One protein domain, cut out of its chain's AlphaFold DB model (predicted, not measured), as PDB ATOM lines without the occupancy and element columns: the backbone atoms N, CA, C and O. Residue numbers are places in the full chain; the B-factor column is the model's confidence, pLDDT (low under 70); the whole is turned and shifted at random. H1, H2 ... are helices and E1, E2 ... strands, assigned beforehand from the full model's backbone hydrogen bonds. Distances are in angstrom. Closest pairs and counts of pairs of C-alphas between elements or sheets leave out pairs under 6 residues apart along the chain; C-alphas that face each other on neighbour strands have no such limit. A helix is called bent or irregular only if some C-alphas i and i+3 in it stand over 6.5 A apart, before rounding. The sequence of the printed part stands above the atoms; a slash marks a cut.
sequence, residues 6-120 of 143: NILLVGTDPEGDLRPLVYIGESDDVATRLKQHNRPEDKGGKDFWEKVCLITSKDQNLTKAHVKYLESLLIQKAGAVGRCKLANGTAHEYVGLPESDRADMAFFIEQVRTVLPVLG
ATOM      1  N   ASN A   6     135.333 177.311  70.758       80.31
ATOM      2  CA  ASN A   6     135.603 177.518  72.178       80.31
ATOM      3  C   ASN A   6     135.251 178.960  72.573       80.31
ATOM      4  O   ASN A   6     135.552 179.914  71.854       80.31
ATOM      5  N   ILE A   7     134.616 179.107  73.730       81.81
ATOM      6  CA  ILE A   7     134.249 180.375  74.354       81.81
ATOM      7  C   ILE A   7     135.087 180.530  75.617       81.81
ATOM      8  O   ILE A   7     135.138 179.623  76.449       81.81
ATOM      9  N   LEU A   8     135.703 181.696  75.771       82.50
ATOM     10  CA  LEU A   8     136.379 182.105  76.989       82.50
ATOM     11  C   LEU A   8     135.621 183.295  77.558       82.50
ATOM     12  O   LEU A   8     135.508 184.328  76.900       82.50
ATOM     13  N   LEU A   9     135.098 183.140  78.768       79.81
ATOM     14  CA  LEU A   9     134.473 184.219  79.524       79.81
ATOM     15  C   LEU A   9     135.411 184.612  80.653       79.81
ATOM     16  O   LEU A   9     135.904 183.747  81.374       79.81
ATOM     17  N   VAL A  10     135.661 185.906  80.793       82.44
ATOM     18  CA  VAL A  10     136.606 186.448  81.765       82.44
ATOM     19  C   VAL A  10     135.953 187.603  82.487       82.44
ATOM     20  O   VAL A  10     135.347 188.461  81.849       82.44
ATOM     21  N   GLY A  11     136.120 187.659  83.797       82.12
ATOM     22  CA  GLY A  11     135.807 188.856  84.560       82.12
ATOM     23  C   GLY A  11     136.412 188.823  85.947       82.12
ATOM     24  O   GLY A  11     137.253 187.972  86.257       82.12
ATOM     25  N   THR A  12     136.039 189.799  86.758       78.69
ATOM     26  CA  THR A  12     136.549 189.940  88.119       78.69
ATOM     27  C   THR A  12     135.995 188.863  89.038       78.69
ATOM     28  O   THR A  12     134.864 188.404  88.886       78.69
ATOM     29  N   ASP A  13     136.807 188.459  90.007       75.38
ATOM     30  CA  ASP A  13     136.367 187.560  91.060       75.38
ATOM     31  C   ASP A  13     135.427 188.319  92.025       75.38
ATOM     32  O   ASP A  13     135.840 189.339  92.587       75.38
ATOM     33  N   PRO A  14     134.170 187.871  92.209       69.12
ATOM     34  CA  PRO A  14     133.195 188.568  93.052       69.12
ATOM     35  C   PRO A  14     133.544 188.518  94.549       69.12
ATOM     36  O   PRO A  14     133.069 189.355  95.311       69.12
ATOM     37  N   GLU A  15     134.416 187.594  94.965       73.69
ATOM     38  CA  GLU A  15     134.930 187.481  96.335       73.69
ATOM     39  C   GLU A  15     136.144 188.407  96.573       73.69
ATOM     40  O   GLU A  15     136.723 188.421  97.661       73.69
ATOM     41  N   GLY A  16     136.543 189.201  95.569       66.94
ATOM     42  CA  GLY A  16     137.581 190.228  95.684       66.94
ATOM     43  C   GLY A  16     139.019 189.733  95.494       66.94
ATOM     44  O   GLY A  16     139.958 190.442  95.863       66.94
ATOM     45  N   ASP A  17     139.233 188.538  94.928       77.25
ATOM     46  CA  ASP A  17     140.582 188.090  94.550       77.25
ATOM     47  C   ASP A  17     141.128 188.928  93.379       77.25
ATOM     48  O   ASP A  17     140.416 189.280  92.439       77.25
ATOM     49  N   LEU A  18     142.428 189.227  93.413       78.25
ATOM     50  CA  LEU A  18     143.110 189.969  92.348       78.25
ATOM     51  C   LEU A  18     143.215 189.166  91.043       78.25
ATOM     52  O   LEU A  18     143.469 189.735  89.981       78.25
ATOM     53  N   ARG A  19     143.078 187.836  91.113       81.31
ATOM     54  CA  ARG A  19     143.089 186.963  89.939       81.31
ATOM     55  C   ARG A  19     141.707 186.956  89.284       81.31
ATOM     56  O   ARG A  19     140.733 186.652  89.967       81.31
ATOM     57  N   PRO A  20     141.612 187.183  87.963       83.38
ATOM     58  CA  PRO A  20     140.342 187.103  87.258       83.38
ATOM     59  C   PRO A  20     139.754 185.692  87.321       83.38
ATOM     60  O   PRO A  20     140.477 184.686  87.323       83.38
ATOM     61  N   LEU A  21     138.428 185.633  87.304       84.62
ATOM     62  CA  LEU A  21     137.660 184.414  87.146       84.62
ATOM     63  C   LEU A  21     137.471 184.137  85.648       84.62
ATOM     64  O   LEU A  21     137.024 184.993  84.884       84.62
ATOM     65  N   VAL A  22     137.850 182.936  85.214       85.19
ATOM     66  CA  VAL A  22     137.856 182.523  83.807       85.19
ATOM     67  C   VAL A  22     137.019 181.263  83.637       85.19
ATOM     68  O   VAL A  22     137.222 180.269  84.326       85.19
ATOM     69  N   TYR A  23     136.098 181.274  82.682       83.50
ATOM     70  CA  TYR A  23     135.386 180.089  82.216       83.50
ATOM     71  C   TYR A  23     135.804 179.750  80.795       83.50
ATOM     72  O   TYR A  23     135.849 180.628  79.936       83.50
ATOM     73  N   ILE A  24     136.058 178.470  80.547       85.75
ATOM     74  CA  ILE A  24     136.453 177.958  79.235       85.75
ATOM     75  C   ILE A  24     135.458 176.867  78.859       85.75
ATOM     76  O   ILE A  24     135.324 175.901  79.599       85.75
ATOM     77  N   GLY A  25     134.738 177.031  77.753       81.12
ATOM     78  CA  GLY A  25     133.688 176.099  77.339       81.12
ATOM     79  C   GLY A  25     133.680 175.844  75.837       81.12
ATOM     80  O   GLY A  25     134.003 176.743  75.064       81.12
ATOM     81  N   GLU A  26     133.246 174.665  75.394       78.38
ATOM     82  CA  GLU A  26     132.810 174.465  74.001       78.38
ATOM     83  C   GLU A  26     131.342 174.865  73.789       78.38
ATOM     84  O   GLU A  26     130.494 174.640  74.660       78.38
ATOM     85  N   SER A  27     131.016 175.428  72.622       68.81
ATOM     86  CA  SER A  27     129.631 175.646  72.195       68.81
ATOM     87  C   SER A  27     129.487 175.579  70.676       68.81
ATOM     88  O   SER A  27     130.312 176.108  69.933       68.81
ATOM     89  N   ASP A  28     128.395 174.965  70.235       65.81
ATOM     90  CA  ASP A  28     127.887 174.927  68.860       65.81
ATOM     91  C   ASP A  28     126.957 176.116  68.555       65.81
ATOM     92  O   ASP A  28     126.980 176.656  67.451       65.81
ATOM     93  N   ASP A  29     126.198 176.580  69.553       63.62
ATOM     94  CA  ASP A  29     125.424 177.824  69.492       63.62
ATOM     95  C   ASP A  29     125.904 178.835  70.542       63.62
ATOM     96  O   ASP A  29     125.407 178.922  71.668       63.62
ATOM     97  N   VAL A  30     126.905 179.622  70.147       62.47
ATOM     98  CA  VAL A  30     127.486 180.684  70.977       62.47
ATOM     99  C   VAL A  30     126.440 181.721  71.395       62.47
ATOM    100  O   VAL A  30     126.503 182.225  72.513       62.47
ATOM    101  N   ALA A  31     125.465 182.035  70.537       56.44
ATOM    102  CA  ALA A  31     124.460 183.055  70.822       56.44
ATOM    103  C   ALA A  31     123.470 182.579  71.892       56.44
ATOM    104  O   ALA A  31     123.144 183.328  72.817       56.44
ATOM    105  N   THR A  32     123.026 181.325  71.810       60.91
ATOM    106  CA  THR A  32     122.182 180.711  72.841       60.91
ATOM    107  C   THR A  32     122.949 180.536  74.148       60.91
ATOM    108  O   THR A  32     122.405 180.827  75.215       60.91
ATOM    109  N   ARG A  33     124.231 180.160  74.090       64.81
ATOM    110  CA  ARG A  33     125.076 180.019  75.281       64.81
ATOM    111  C   ARG A  33     125.350 181.357  75.966       64.81
ATOM    112  O   ARG A  33     125.206 181.453  77.179       64.81
ATOM    113  N   LEU A  34     125.658 182.411  75.208       59.69
ATOM    114  CA  LEU A  34     125.794 183.771  75.741       59.69
ATOM    115  C   LEU A  34     124.498 184.235  76.412       59.69
ATOM    116  O   LEU A  34     124.547 184.773  77.511       59.69
ATOM    117  N   LYS A  35     123.331 183.961  75.813       59.31
ATOM    118  CA  LYS A  35     122.025 184.259  76.430       59.31
ATOM    119  C   LYS A  35     121.756 183.459  77.707       59.31
ATOM    120  O   LYS A  35     121.070 183.962  78.589       59.31
ATOM    121  N   GLN A  36     122.248 182.224  77.805       58.94
ATOM    122  CA  GLN A  36     122.166 181.422  79.031       58.94
ATOM    123  C   GLN A  36     123.126 181.940  80.110       58.94
ATOM    124  O   GLN A  36     122.751 181.977  81.277       58.94
ATOM    125  N   HIS A  37     124.322 182.391  79.724       57.47
ATOM    126  CA  HIS A  37     125.305 182.978  80.636       57.47
ATOM    127  C   HIS A  37     124.930 184.385  81.111       57.47
ATOM    128  O   HIS A  37     125.214 184.700  82.256       57.47
ATOM    129  N   ASN A  38     124.223 185.175  80.298       55.44
ATOM    130  CA  ASN A  38     123.640 186.475  80.667       55.44
ATOM    131  C   ASN A  38     122.451 186.393  81.631       55.44
ATOM    132  O   ASN A  38     121.762 187.387  81.861       55.44
ATOM    133  N   ARG A  39     122.131 185.202  82.138       56.97
ATOM    134  CA  ARG A  39     121.118 185.082  83.179       56.97
ATOM    135  C   ARG A  39     121.740 185.452  84.529       56.97
ATOM    136  O   ARG A  39     122.908 185.148  84.751       56.97
ATOM    137  N   PRO A  40     120.950 186.041  85.431       53.47
ATOM    138  CA  PRO A  40     121.347 186.219  86.819       53.47
ATOM    139  C   PRO A  40     121.834 184.904  87.453       53.47
ATOM    140  O   PRO A  40     121.366 183.816  87.079       53.47
ATOM    141  N   GLU A  41     122.784 184.987  88.387       56.25
ATOM    142  CA  GLU A  41     123.422 183.824  89.026       56.25
ATOM    143  C   GLU A  41     122.396 182.903  89.727       56.25
ATOM    144  O   GLU A  41     122.498 181.677  89.650       56.25
ATOM    145  N   ASP A  42     121.303 183.473  90.257       51.66
ATOM    146  CA  ASP A  42     120.142 182.769  90.832       51.66
ATOM    147  C   ASP A  42     119.367 181.898  89.825       51.66
ATOM    148  O   ASP A  42     118.526 181.084  90.211       51.66
ATOM    149  N   LYS A  43     119.659 182.026  88.524       46.62
ATOM    150  CA  LYS A  43     119.063 181.237  87.433       46.62
ATOM    151  C   LYS A  43     120.085 180.413  86.649       46.62
ATOM    152  O   LYS A  43     119.786 179.977  85.533       46.62
ATOM    153  N   GLY A  44     121.268 180.187  87.226       52.88
ATOM    154  CA  GLY A  44     122.329 179.360  86.644       52.88
ATOM    155  C   GLY A  44     123.142 180.048  85.543       52.88
ATOM    156  O   GLY A  44     123.808 179.363  84.764       52.88
ATOM    157  N   GLY A  45     123.067 181.379  85.441       56.62
ATOM    158  CA  GLY A  45     123.964 182.150  84.586       56.62
ATOM    159  C   GLY A  45     125.274 182.515  85.290       56.62
ATOM    160  O   GLY A  45     125.588 181.999  86.359       56.62
ATOM    161  N   LYS A  46     126.095 183.331  84.631       59.78
ATOM    162  CA  LYS A  46     127.459 183.662  85.057       59.78
ATOM    163  C   LYS A  46     127.621 185.173  85.057       59.78
ATOM    164  O   LYS A  46     128.237 185.704  84.150       59.78
ATOM    165  N   ASP A  47     127.082 185.865  86.050       62.09
ATOM    166  CA  ASP A  47     127.077 187.340  86.061       62.09
ATOM    167  C   ASP A  47     128.478 187.968  86.228       62.09
ATOM    168  O   ASP A  47     128.652 189.175  86.121       62.09
ATOM    169  N   PHE A  48     129.509 187.149  86.456       67.50
ATOM    170  CA  PHE A  48     130.882 187.618  86.622       67.50
ATOM    171  C   PHE A  48     131.570 188.048  85.320       67.50
ATOM    172  O   PHE A  48     132.638 188.645  85.395       67.50
ATOM    173  N   TRP A  49     131.075 187.670  84.132       71.31
ATOM    174  CA  TRP A  49     131.852 187.869  82.905       71.31
ATOM    175  C   TRP A  49     131.778 189.321  82.409       71.31
ATOM    176  O   TRP A  49     130.708 189.876  82.202       71.31
ATOM    177  N   GLU A  50     132.938 189.918  82.149       75.19
ATOM    178  CA  GLU A  50     133.070 191.281  81.610       75.19
ATOM    179  C   GLU A  50     133.558 191.266  80.158       75.19
ATOM    180  O   GLU A  50     133.254 192.149  79.354       75.19
ATOM    181  N   LYS A  51     134.346 190.246  79.811       78.81
ATOM    182  CA  LYS A  51     134.954 190.060  78.496       78.81
ATOM    183  C   LYS A  51     134.649 188.660  77.983       78.81
ATOM    184  O   LYS A  51     134.728 187.679  78.723       78.81
ATOM    185  N   VAL A  52     134.374 188.567  76.685       80.81
ATOM    186  CA  VAL A  52     134.246 187.297  75.965       80.81
ATOM    187  C   VAL A  52     135.261 187.237  74.829       80.81
ATOM    188  O   VAL A  52     135.401 188.181  74.054       80.81
ATOM    189  N   CYS A  53     135.957 186.109  74.713       81.44
ATOM    190  CA  CYS A  53     136.777 185.772  73.559       81.44
ATOM    191  C   CYS A  53     136.238 184.496  72.917       81.44
ATOM    192  O   CYS A  53     135.985 183.498  73.592       81.44
ATOM    193  N   LEU A  54     136.050 184.547  71.602       79.88
ATOM    194  CA  LEU A  54     135.634 183.406  70.803       79.88
ATOM    195  C   LEU A  54     136.830 182.922  70.004       79.88
ATOM    196  O   LEU A  54     137.411 183.676  69.225       79.88
ATOM    197  N   ILE A  55     137.171 181.655  70.194       77.81
ATOM    198  CA  ILE A  55     138.224 180.996  69.443       77.81
ATOM    199  C   ILE A  55     137.561 180.150  68.368       77.81
ATOM    200  O   ILE A  55     136.776 179.239  68.650       77.81
ATOM    201  N   THR A  56     137.881 180.481  67.122       74.31
ATOM    202  CA  THR A  56     137.388 179.796  65.932       74.31
ATOM    203  C   THR A  56     138.575 179.413  65.063       74.31
ATOM    204  O   THR A  56     139.552 180.159  64.976       74.31
ATOM    205  N   SER A  57     138.508 178.245  64.427       69.44
ATOM    206  CA  SER A  57     139.426 177.931  63.334       69.44
ATOM    207  C   SER A  57     138.792 178.308  62.003       69.44
ATOM    208  O   SER A  57     137.572 178.252  61.843       69.44
ATOM    209  N   LYS A  58     139.641 178.696  61.048       61.12
ATOM    210  CA  LYS A  58     139.258 178.871  59.643       61.12
ATOM    211  C   LYS A  58     139.151 177.530  58.913       61.12
ATOM    212  O   LYS A  58     138.499 177.463  57.873       61.12
ATOM    213  N   ASP A  59     139.761 176.480  59.459       60.97
ATOM    214  CA  ASP A  59     139.718 175.148  58.880       60.97
ATOM    215  C   ASP A  59     138.375 174.497  59.197       60.97
ATOM    216  O   ASP A  59     138.026 174.246  60.352       60.97
ATOM    217  N   GLN A  60     137.621 174.178  58.147       54.91
ATOM    218  CA  GLN A  60     136.308 173.530  58.243       54.91
ATOM    219  C   GLN A  60     136.372 172.103  58.835       54.91
ATOM    220  O   GLN A  60     135.340 171.456  58.991       54.91
ATOM    221  N   ASN A  61     137.567 171.617  59.189       58.72
ATOM    222  CA  ASN A  61     137.834 170.254  59.647       58.72
ATOM    223  C   ASN A  61     137.930 170.100  61.174       58.72
ATOM    224  O   ASN A  61     138.208 168.995  61.646       58.72
ATOM    225  N   LEU A  62     137.671 171.147  61.974       68.44
ATOM    226  CA  LEU A  62     137.583 170.979  63.429       68.44
ATOM    227  C   LEU A  62     136.350 170.152  63.818       68.44
ATOM    228  O   LEU A  62     135.240 170.650  64.033       68.44
ATOM    229  N   THR A  63     136.568 168.848  63.943       77.69
ATOM    230  CA  THR A  63     135.592 167.934  64.532       77.69
ATOM    231  C   THR A  63     135.372 168.260  66.012       77.69
ATOM    232  O   THR A  63     136.188 168.912  66.669       77.69
ATOM    233  N   LYS A  64     134.287 167.733  66.584       77.50
ATOM    234  CA  LYS A  64     133.999 167.858  68.018       77.50
ATOM    235  C   LYS A  64     135.143 167.343  68.905       77.50
ATOM    236  O   LYS A  64     135.359 167.868  69.989       77.50
ATOM    237  N   ALA A  65     135.901 166.348  68.443       80.75
ATOM    238  CA  ALA A  65     137.060 165.839  69.172       80.75
ATOM    239  C   ALA A  65     138.177 166.890  69.290       80.75
ATOM    240  O   ALA A  65     138.766 167.024  70.360       80.75
ATOM    241  N   HIS A  66     138.418 167.674  68.233       81.38
ATOM    242  CA  HIS A  66     139.401 168.757  68.260       81.38
ATOM    243  C   HIS A  66     139.014 169.858  69.242       81.38
ATOM    244  O   HIS A  66     139.838 170.266  70.051       81.38
ATOM    245  N   VAL A  67     137.754 170.297  69.220       80.44
ATOM    246  CA  VAL A  67     137.274 171.379  70.098       80.44
ATOM    247  C   VAL A  67     137.317 170.979  71.574       80.44
ATOM    248  O   VAL A  67     137.738 171.785  72.406       80.44
ATOM    249  N   LYS A  68     136.991 169.722  71.892       80.62
ATOM    250  CA  LYS A  68     137.140 169.165  73.246       80.62
ATOM    251  C   LYS A  68     138.590 169.039  73.686       80.62
ATOM    252  O   LYS A  68     138.922 169.320  74.836       80.62
ATOM    253  N   TYR A  69     139.466 168.609  72.783       83.81
ATOM    254  CA  TYR A  69     140.891 168.524  73.079       83.81
ATOM    255  C   TYR A  69     141.488 169.915  73.324       83.81
ATOM    256  O   TYR A  69     142.202 170.121  74.304       83.81
ATOM    257  N   LEU A  70     141.122 170.887  72.487       83.62
ATOM    258  CA  LEU A  70     141.508 172.284  72.621       83.62
ATOM    259  C   LEU A  70     140.988 172.892  73.932       83.62
ATOM    260  O   LEU A  70     141.755 173.537  74.636       83.62
ATOM    261  N   GLU A  71     139.732 172.632  74.312       85.19
ATOM    262  CA  GLU A  71     139.171 173.024  75.615       85.19
ATOM    263  C   GLU A  71     139.993 172.454  76.779       85.19
ATOM    264  O   GLU A  71     140.397 173.198  77.675       85.19
ATOM    265  N   SER A  72     140.285 171.150  76.748       85.31
ATOM    266  CA  SER A  72     141.067 170.482  77.794       85.31
ATOM    267  C   SER A  72     142.461 171.091  77.927       85.31
ATOM    268  O   SER A  72     142.878 171.454  79.028       85.31
ATOM    269  N   LEU A  73     143.162 171.290  76.808       85.19
ATOM    270  CA  LEU A  73     144.468 171.943  76.814       85.19
ATOM    271  C   LEU A  73     144.381 173.395  77.298       85.19
ATOM    272  O   LEU A  73     145.263 173.839  78.039       85.19
ATOM    273  N   LEU A  74     143.325 174.124  76.920       85.06
ATOM    274  CA  LEU A  74     143.116 175.504  77.344       85.06
ATOM    275  C   LEU A  74     142.982 175.604  78.870       85.06
ATOM    276  O   LEU A  74     143.642 176.445  79.485       85.06
ATOM    277  N   ILE A  75     142.181 174.715  79.466       85.62
ATOM    278  CA  ILE A  75     141.980 174.584  80.916       85.62
ATOM    279  C   ILE A  75     143.291 174.203  81.612       85.62
ATOM    280  O   ILE A  75     143.683 174.860  82.578       85.62
ATOM    281  N   GLN A  76     143.998 173.186  81.110       85.00
ATOM    282  CA  GLN A  76     145.253 172.717  81.706       85.00
ATOM    283  C   GLN A  76     146.314 173.819  81.751       85.00
ATOM    284  O   GLN A  76     146.899 174.081  82.802       85.00
ATOM    285  N   LYS A  77     146.546 174.508  80.630       83.94
ATOM    286  CA  LYS A  77     147.543 175.585  80.549       83.94
ATOM    287  C   LYS A  77     147.129 176.818  81.362       83.94
ATOM    288  O   LYS A  77     147.992 177.398  82.016       83.94
ATOM    289  N   ALA A  78     145.844 177.188  81.393       83.25
ATOM    290  CA  ALA A  78     145.358 178.269  82.260       83.25
ATOM    291  C   ALA A  78     145.617 177.961  83.744       83.25
ATOM    292  O   ALA A  78     146.158 178.796  84.472       83.25
ATOM    293  N   GLY A  79     145.299 176.733  84.171       82.50
ATOM    294  CA  GLY A  79     145.581 176.251  85.522       82.50
ATOM    295  C   GLY A  79     147.077 176.232  85.840       82.50
ATOM    296  O   GLY A  79     147.480 176.683  86.908       82.50
ATOM    297  N   ALA A  80     147.912 175.789  84.895       83.06
ATOM    298  CA  ALA A  80     149.365 175.722  85.063       83.06
ATOM    299  C   ALA A  80     150.033 177.104  85.187       83.06
ATOM    300  O   ALA A  80     151.030 177.242  85.891       83.06
ATOM    301  N   VAL A  81     149.500 178.134  84.519       83.56
ATOM    302  CA  VAL A  81     150.008 179.513  84.629       83.56
ATOM    303  C   VAL A  81     149.651 180.138  85.986       83.56
ATOM    304  O   VAL A  81     150.391 180.988  86.479       83.56
ATOM    305  N   GLY A  82     148.535 179.731  86.600       80.19
ATOM    306  CA  GLY A  82     148.145 180.150  87.954       80.19
ATOM    307  C   GLY A  82     147.708 181.617  88.089       80.19
ATOM    308  O   GLY A  82     147.602 182.127  89.204       80.19
ATOM    309  N   ARG A  83     147.457 182.309  86.968       81.25
ATOM    310  CA  ARG A  83     147.070 183.734  86.924       81.25
ATOM    311  C   ARG A  83     145.566 183.990  86.970       81.25
ATOM    312  O   ARG A  83     145.168 185.140  87.084       81.25
ATOM    313  N   CYS A  84     144.741 182.953  86.896       84.44
ATOM    314  CA  CYS A  84     143.287 183.051  86.988       84.44
ATOM    315  C   CYS A  84     142.721 181.949  87.877       84.44
ATOM    316  O   CYS A  84     143.346 180.900  88.057       84.44
ATOM    317  N   LYS A  85     141.502 182.158  88.370       84.81
ATOM    318  CA  LYS A  85     140.674 181.072  88.896       84.81
ATOM    319  C   LYS A  85     139.812 180.518  87.773       84.81
ATOM    320  O   LYS A  85     139.210 181.278  87.023       84.81
ATOM    321  N   LEU A  86     139.749 179.198  87.653       84.12
ATOM    322  CA  LEU A  86     138.880 178.549  86.676       84.12
ATOM    323  C   LEU A  86     137.489 178.344  87.281       84.12
ATOM    324  O   LEU A  86     137.336 177.635  88.270       84.12
ATOM    325  N   ALA A  87     136.474 178.948  86.665       79.12
ATOM    326  CA  ALA A  87     135.072 178.826  87.061       79.12
ATOM    327  C   ALA A  87     134.457 177.469  86.683       79.12
ATOM    328  O   ALA A  87     133.355 177.142  87.119       79.12
ATOM    329  N   ASN A  88     135.115 176.695  85.820       77.19
ATOM    330  CA  ASN A  88     134.782 175.301  85.573       77.19
ATOM    331  C   ASN A  88     135.976 174.409  85.901       77.19
ATOM    332  O   ASN A  88     137.041 174.515  85.300       77.19
ATOM    333  N   GLY A  89     135.779 173.517  86.866       63.25
ATOM    334  CA  GLY A  89     136.757 172.509  87.239       63.25
ATOM    335  C   GLY A  89     136.435 171.186  86.565       63.25
ATOM    336  O   GLY A  89     135.616 170.436  87.084       63.25
ATOM    337  N   THR A  90     137.043 170.909  85.411       54.91
ATOM    338  CA  THR A  90     137.365 169.546  84.936       54.91
ATOM    339  C   THR A  90     138.107 169.630  83.604       54.91
ATOM    340  O   THR A  90     137.504 169.832  82.552       54.91
ATOM    341  N   ALA A  91     139.426 169.434  83.629       58.06
ATOM    342  CA  ALA A  91     140.159 169.048  82.430       58.06
ATOM    343  C   ALA A  91     139.853 167.565  82.181       58.06
ATOM    344  O   ALA A  91     140.468 166.695  82.791       58.06
ATOM    345  N   HIS A  92     138.855 167.260  81.352       58.06
ATOM    346  CA  HIS A  92     138.682 165.881  80.904       58.06
ATOM    347  C   HIS A  92     139.894 165.511  80.046       58.06
ATOM    348  O   HIS A  92     140.203 166.196  79.067       58.06
ATOM    349  N   GLU A  93     140.603 164.455  80.429       56.94
ATOM    350  CA  GLU A  93     141.722 163.929  79.655       56.94
ATOM    351  C   GLU A  93     141.154 163.303  78.375       56.94
ATOM    352  O   GLU A  93     140.444 162.296  78.413       56.94
ATOM    353  N   TYR A  94     141.367 163.959  77.232       63.59
ATOM    354  CA  TYR A  94     140.799 163.520  75.960       63.59
ATOM    355  C   TYR A  94     141.873 162.812  75.133       63.59
ATOM    356  O   TYR A  94     142.832 163.434  74.684       63.59
ATOM    357  N   VAL A  95     141.702 161.505  74.925       57.66
ATOM    358  CA  VAL A  95     142.705 160.617  74.292       57.66
ATOM    359  C   VAL A  95     142.368 160.314  72.814       57.66
ATOM    360  O   VAL A  95     142.951 159.441  72.187       57.66
ATOM    361  N   GLY A  96     141.419 161.039  72.215       69.25
ATOM    362  CA  GLY A  96     140.810 160.659  70.930       69.25
ATOM    363  C   GLY A  96     141.480 161.147  69.637       69.25
ATOM    364  O   GLY A  96     140.952 160.841  68.573       69.25
ATOM    365  N   LEU A  97     142.570 161.922  69.687       80.38
ATOM    366  CA  LEU A  97     143.185 162.514  68.486       80.38
ATOM    367  C   LEU A  97     144.513 161.841  68.110       80.38
ATOM    368  O   LEU A  97     145.299 161.566  69.021       80.38
ATOM    369  N   PRO A  98     144.805 161.624  66.813       84.75
ATOM    370  CA  PRO A  98     146.134 161.272  66.308       84.75
ATOM    371  C   PRO A  98     147.224 162.251  66.757       84.75
ATOM    372  O   PRO A  98     146.951 163.393  67.117       84.75
ATOM    373  N   GLU A  99     148.485 161.821  66.716       85.06
ATOM    374  CA  GLU A  99     149.617 162.671  67.109       85.06
ATOM    375  C   GLU A  99     149.735 163.950  66.269       85.06
ATOM    376  O   GLU A  99     149.973 165.011  66.845       85.06
ATOM    377  N   SER A 100     149.503 163.865  64.954       84.88
ATOM    378  CA  SER A 100     149.488 165.021  64.046       84.88
ATOM    379  C   SER A 100     148.512 166.092  64.520       84.88
ATOM    380  O   SER A 100     148.891 167.237  64.745       84.88
ATOM    381  N   ASP A 101     147.276 165.683  64.788       84.25
ATOM    382  CA  ASP A 101     146.193 166.590  65.148       84.25
ATOM    383  C   ASP A 101     146.447 167.203  66.534       84.25
ATOM    384  O   ASP A 101     146.161 168.376  66.777       84.25
ATOM    385  N   ARG A 102     147.043 166.434  67.460       84.62
ATOM    386  CA  ARG A 102     147.472 166.963  68.766       84.62
ATOM    387  C   ARG A 102     148.573 168.012  68.626       84.62
ATOM    388  O   ARG A 102     148.527 169.014  69.338       84.62
ATOM    389  N   ALA A 103     149.544 167.792  67.739       84.75
ATOM    390  CA  ALA A 103     150.620 168.746  67.482       84.75
ATOM    391  C   ALA A 103     150.075 170.054  66.885       84.75
ATOM    392  O   ALA A 103     150.433 171.136  67.358       84.75
ATOM    393  N   ASP A 104     149.139 169.958  65.940       84.06
ATOM    394  CA  ASP A 104     148.475 171.119  65.342       84.06
ATOM    395  C   ASP A 104     147.690 171.922  66.391       84.06
ATOM    396  O   ASP A 104     147.812 173.147  66.472       84.06
ATOM    397  N   MET A 105     146.933 171.244  67.263       84.44
ATOM    398  CA  MET A 105     146.197 171.908  68.348       84.44
ATOM    399  C   MET A 105     147.132 172.546  69.382       84.44
ATOM    400  O   MET A 105     146.852 173.640  69.874       84.44
ATOM    401  N   ALA A 106     148.262 171.907  69.693       83.56
ATOM    402  CA  ALA A 106     149.267 172.484  70.579       83.56
ATOM    403  C   ALA A 106     149.869 173.768  69.987       83.56
ATOM    404  O   ALA A 106     150.002 174.764  70.702       83.56
ATOM    405  N   PHE A 107     150.170 173.777  68.684       84.31
ATOM    406  CA  PHE A 107     150.658 174.966  67.986       84.31
ATOM    407  C   PHE A 107     149.616 176.090  67.977       84.31
ATOM    408  O   PHE A 107     149.931 177.237  68.303       84.31
ATOM    409  N   PHE A 108     148.361 175.756  67.679       84.38
ATOM    410  CA  PHE A 108     147.257 176.711  67.677       84.38
ATOM    411  C   PHE A 108     147.099 177.421  69.034       84.38
ATOM    412  O   PHE A 108     146.905 178.637  69.088       84.38
ATOM    413  N   ILE A 109     147.265 176.702  70.149       83.25
ATOM    414  CA  ILE A 109     147.210 177.309  71.486       83.25
ATOM    415  C   ILE A 109     148.344 178.302  71.730       83.25
ATOM    416  O   ILE A 109     148.116 179.324  72.375       83.25
ATOM    417  N   GLU A 110     149.553 178.054  71.230       84.25
ATOM    418  CA  GLU A 110     150.642 179.028  71.383       84.25
ATOM    419  C   GLU A 110     150.355 180.325  70.607       84.25
ATOM    420  O   GLU A 110     150.697 181.421  71.068       84.25
ATOM    421  N   GLN A 111     149.632 180.240  69.484       84.75
ATOM    422  CA  GLN A 111     149.140 181.430  68.785       84.75
ATOM    423  C   GLN A 111     148.094 182.176  69.620       84.75
ATOM    424  O   GLN A 111     148.229 183.381  69.840       84.75
ATOM    425  N   VAL A 112     147.098 181.462  70.154       83.56
ATOM    426  CA  VAL A 112     146.079 182.030  71.055       83.56
ATOM    427  C   VAL A 112     146.744 182.724  72.245       83.56
ATOM    428  O   VAL A 112     146.442 183.878  72.541       83.56
ATOM    429  N   ARG A 113     147.712 182.066  72.884       82.19
ATOM    430  CA  ARG A 113     148.475 182.598  74.019       82.19
ATOM    431  C   ARG A 113     149.172 183.918  73.709       82.19
ATOM    432  O   ARG A 113     149.295 184.759  74.594       82.19
ATOM    433  N   THR A 114     149.642 184.083  72.480       81.88
ATOM    434  CA  THR A 114     150.329 185.300  72.040       81.88
ATOM    435  C   THR A 114     149.340 186.441  71.786       81.88
ATOM    436  O   THR A 114     149.649 187.596  72.064       81.88
ATOM    437  N   VAL A 115     148.136 186.126  71.299       82.12
ATOM    438  CA  VAL A 115     147.111 187.117  70.935       82.12
ATOM    439  C   VAL A 115     146.264 187.560  72.133       82.12
ATOM    440  O   VAL A 115     145.916 188.735  72.219       82.12
ATOM    441  N   LEU A 116     145.951 186.667  73.078       82.12
ATOM    442  CA  LEU A 116     145.092 186.980  74.232       82.12
ATOM    443  C   LEU A 116     145.547 188.230  75.024       82.12
ATOM    444  O   LEU A 116     144.705 189.093  75.275       82.12
ATOM    445  N   PRO A 117     146.841 188.424  75.351       81.50
ATOM    446  CA  PRO A 117     147.301 189.618  76.067       81.50
ATOM    447  C   PRO A 117     147.073 190.916  75.283       81.50
ATOM    448  O   PRO A 117     146.712 191.940  75.853       81.50
ATOM    449  N   VAL A 118     147.192 190.870  73.951       82.19
ATOM    450  CA  VAL A 118     146.926 192.027  73.074       82.19
ATOM    451  C   VAL A 118     145.453 192.448  73.142       82.19
ATOM    452  O   VAL A 118     145.135 193.624  72.994       82.19
ATOM    453  N   LEU A 119     144.553 191.504  73.428       78.31
ATOM    454  CA  LEU A 119     143.124 191.747  73.642       78.31
ATOM    455  C   LEU A 119     142.790 192.131  75.100       78.31
ATOM    456  O   LEU A 119     141.616 192.223  75.462       78.31
ATOM    457  N   GLY A 120     143.800 192.339  75.953       76.19
ATOM    458  CA  GLY A 120     143.628 192.640  77.376       76.19
ATOM    459  C   GLY A 120     143.150 191.439  78.197       76.19
ATOM    460  O   GLY A 120     142.408 191.617  79.169       76.19
TER     461      GLY A 120
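This is residues 6 to 120 of the 143 residues of the protein "GIY-YIG domain-containing protein" of Halomonas sulfidaeris (UniProt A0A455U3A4). A small twisted sheet of three strands, E2, E1 and E3, has a helix over each face: the long H2 runs along the strands on one face, and the short H1 lies slantwise to them on the other. The longest helix, H3, packs on H2 at a steep tilt and only grazes the sheet, and a long link, residues 82 to 98, folds back from H2 to H3. The printed part has 115 residues with three named helices and three named strands, in the order E1, E2, H1, E3, H2, H3. The sheet runs E2, E1, E3, all antiparallel, and the class is mixed, helices and strands. The whole is compact, with a radius of gyration of the C-alphas of 14.4 A and spans of 42 by 29 by 27 A.

Find C-alpha 6 at (135.603, 177.518, 72.178), where E1 begins; it is residues 6 to 11 and runs 16.8 A. E2 is residues 21 to 27, 19.1 A long, and E3 is residues 51 to 55. Look next for H2, residues 64 to 81, which begins with C-alpha 64 at (133.999, 167.858, 68.018) and runs 25.8 A. H1 is residues 30 to 37, 10.2 A long. H3, residues 99 to 119, runs 30.5 A to C-alpha 119 at (143.124, 191.747, 73.642); it is only just irregular, with C-alphas 114 and 117 6.6 A apart.

Start at the inner strand E1. E1 and E2 form a hairpin, with N 9 and O 23 2.9 A apart, within hydrogen-bond range. E1 and E3 are antiparallel too, with N 8 and O 53 at 2.8 A. The sheet is twisted, its C-alphas up to 4.0 A off the best plane. H2 is on the sheet at a height of 9.5 A, along the strands at 3 degrees to E2 on the local plane; the closest C-alphas of E2 and H2 are those of Gly 25 and Glu 71, 6.5 A. H1 is on the opposite face, over E1, at a height of 9.6 A. E2, H1 and E3 make a split strand-helix-strand unit, with E1 between its two strands, and its crossover is right-handed. H3 touches H2 with residues 101 to 109 alone, closest at the C-alphas of Leu 70 and Met 105, 6.4 A, at a steep tilt of 54 degrees, the same way. H1 is apart from H2 and H3. In H1 and H2 every O i to N i+4 pair is within hydrogen-bond range; in H3 15 of 17 are.

The C-alphas farthest apart, Asp 42 and Ser 100, are 43.5 A apart. The printed part has no cut. The links H1 to E3 and H2 to H3 are long; in the latter, residues 85 to 86 pair, parallel, with residues 21 to 22 of E2. The mean pLDDT of the printed part is 74.6, and 38 residues are under 70, among them 27 to 48 and 89 to 96.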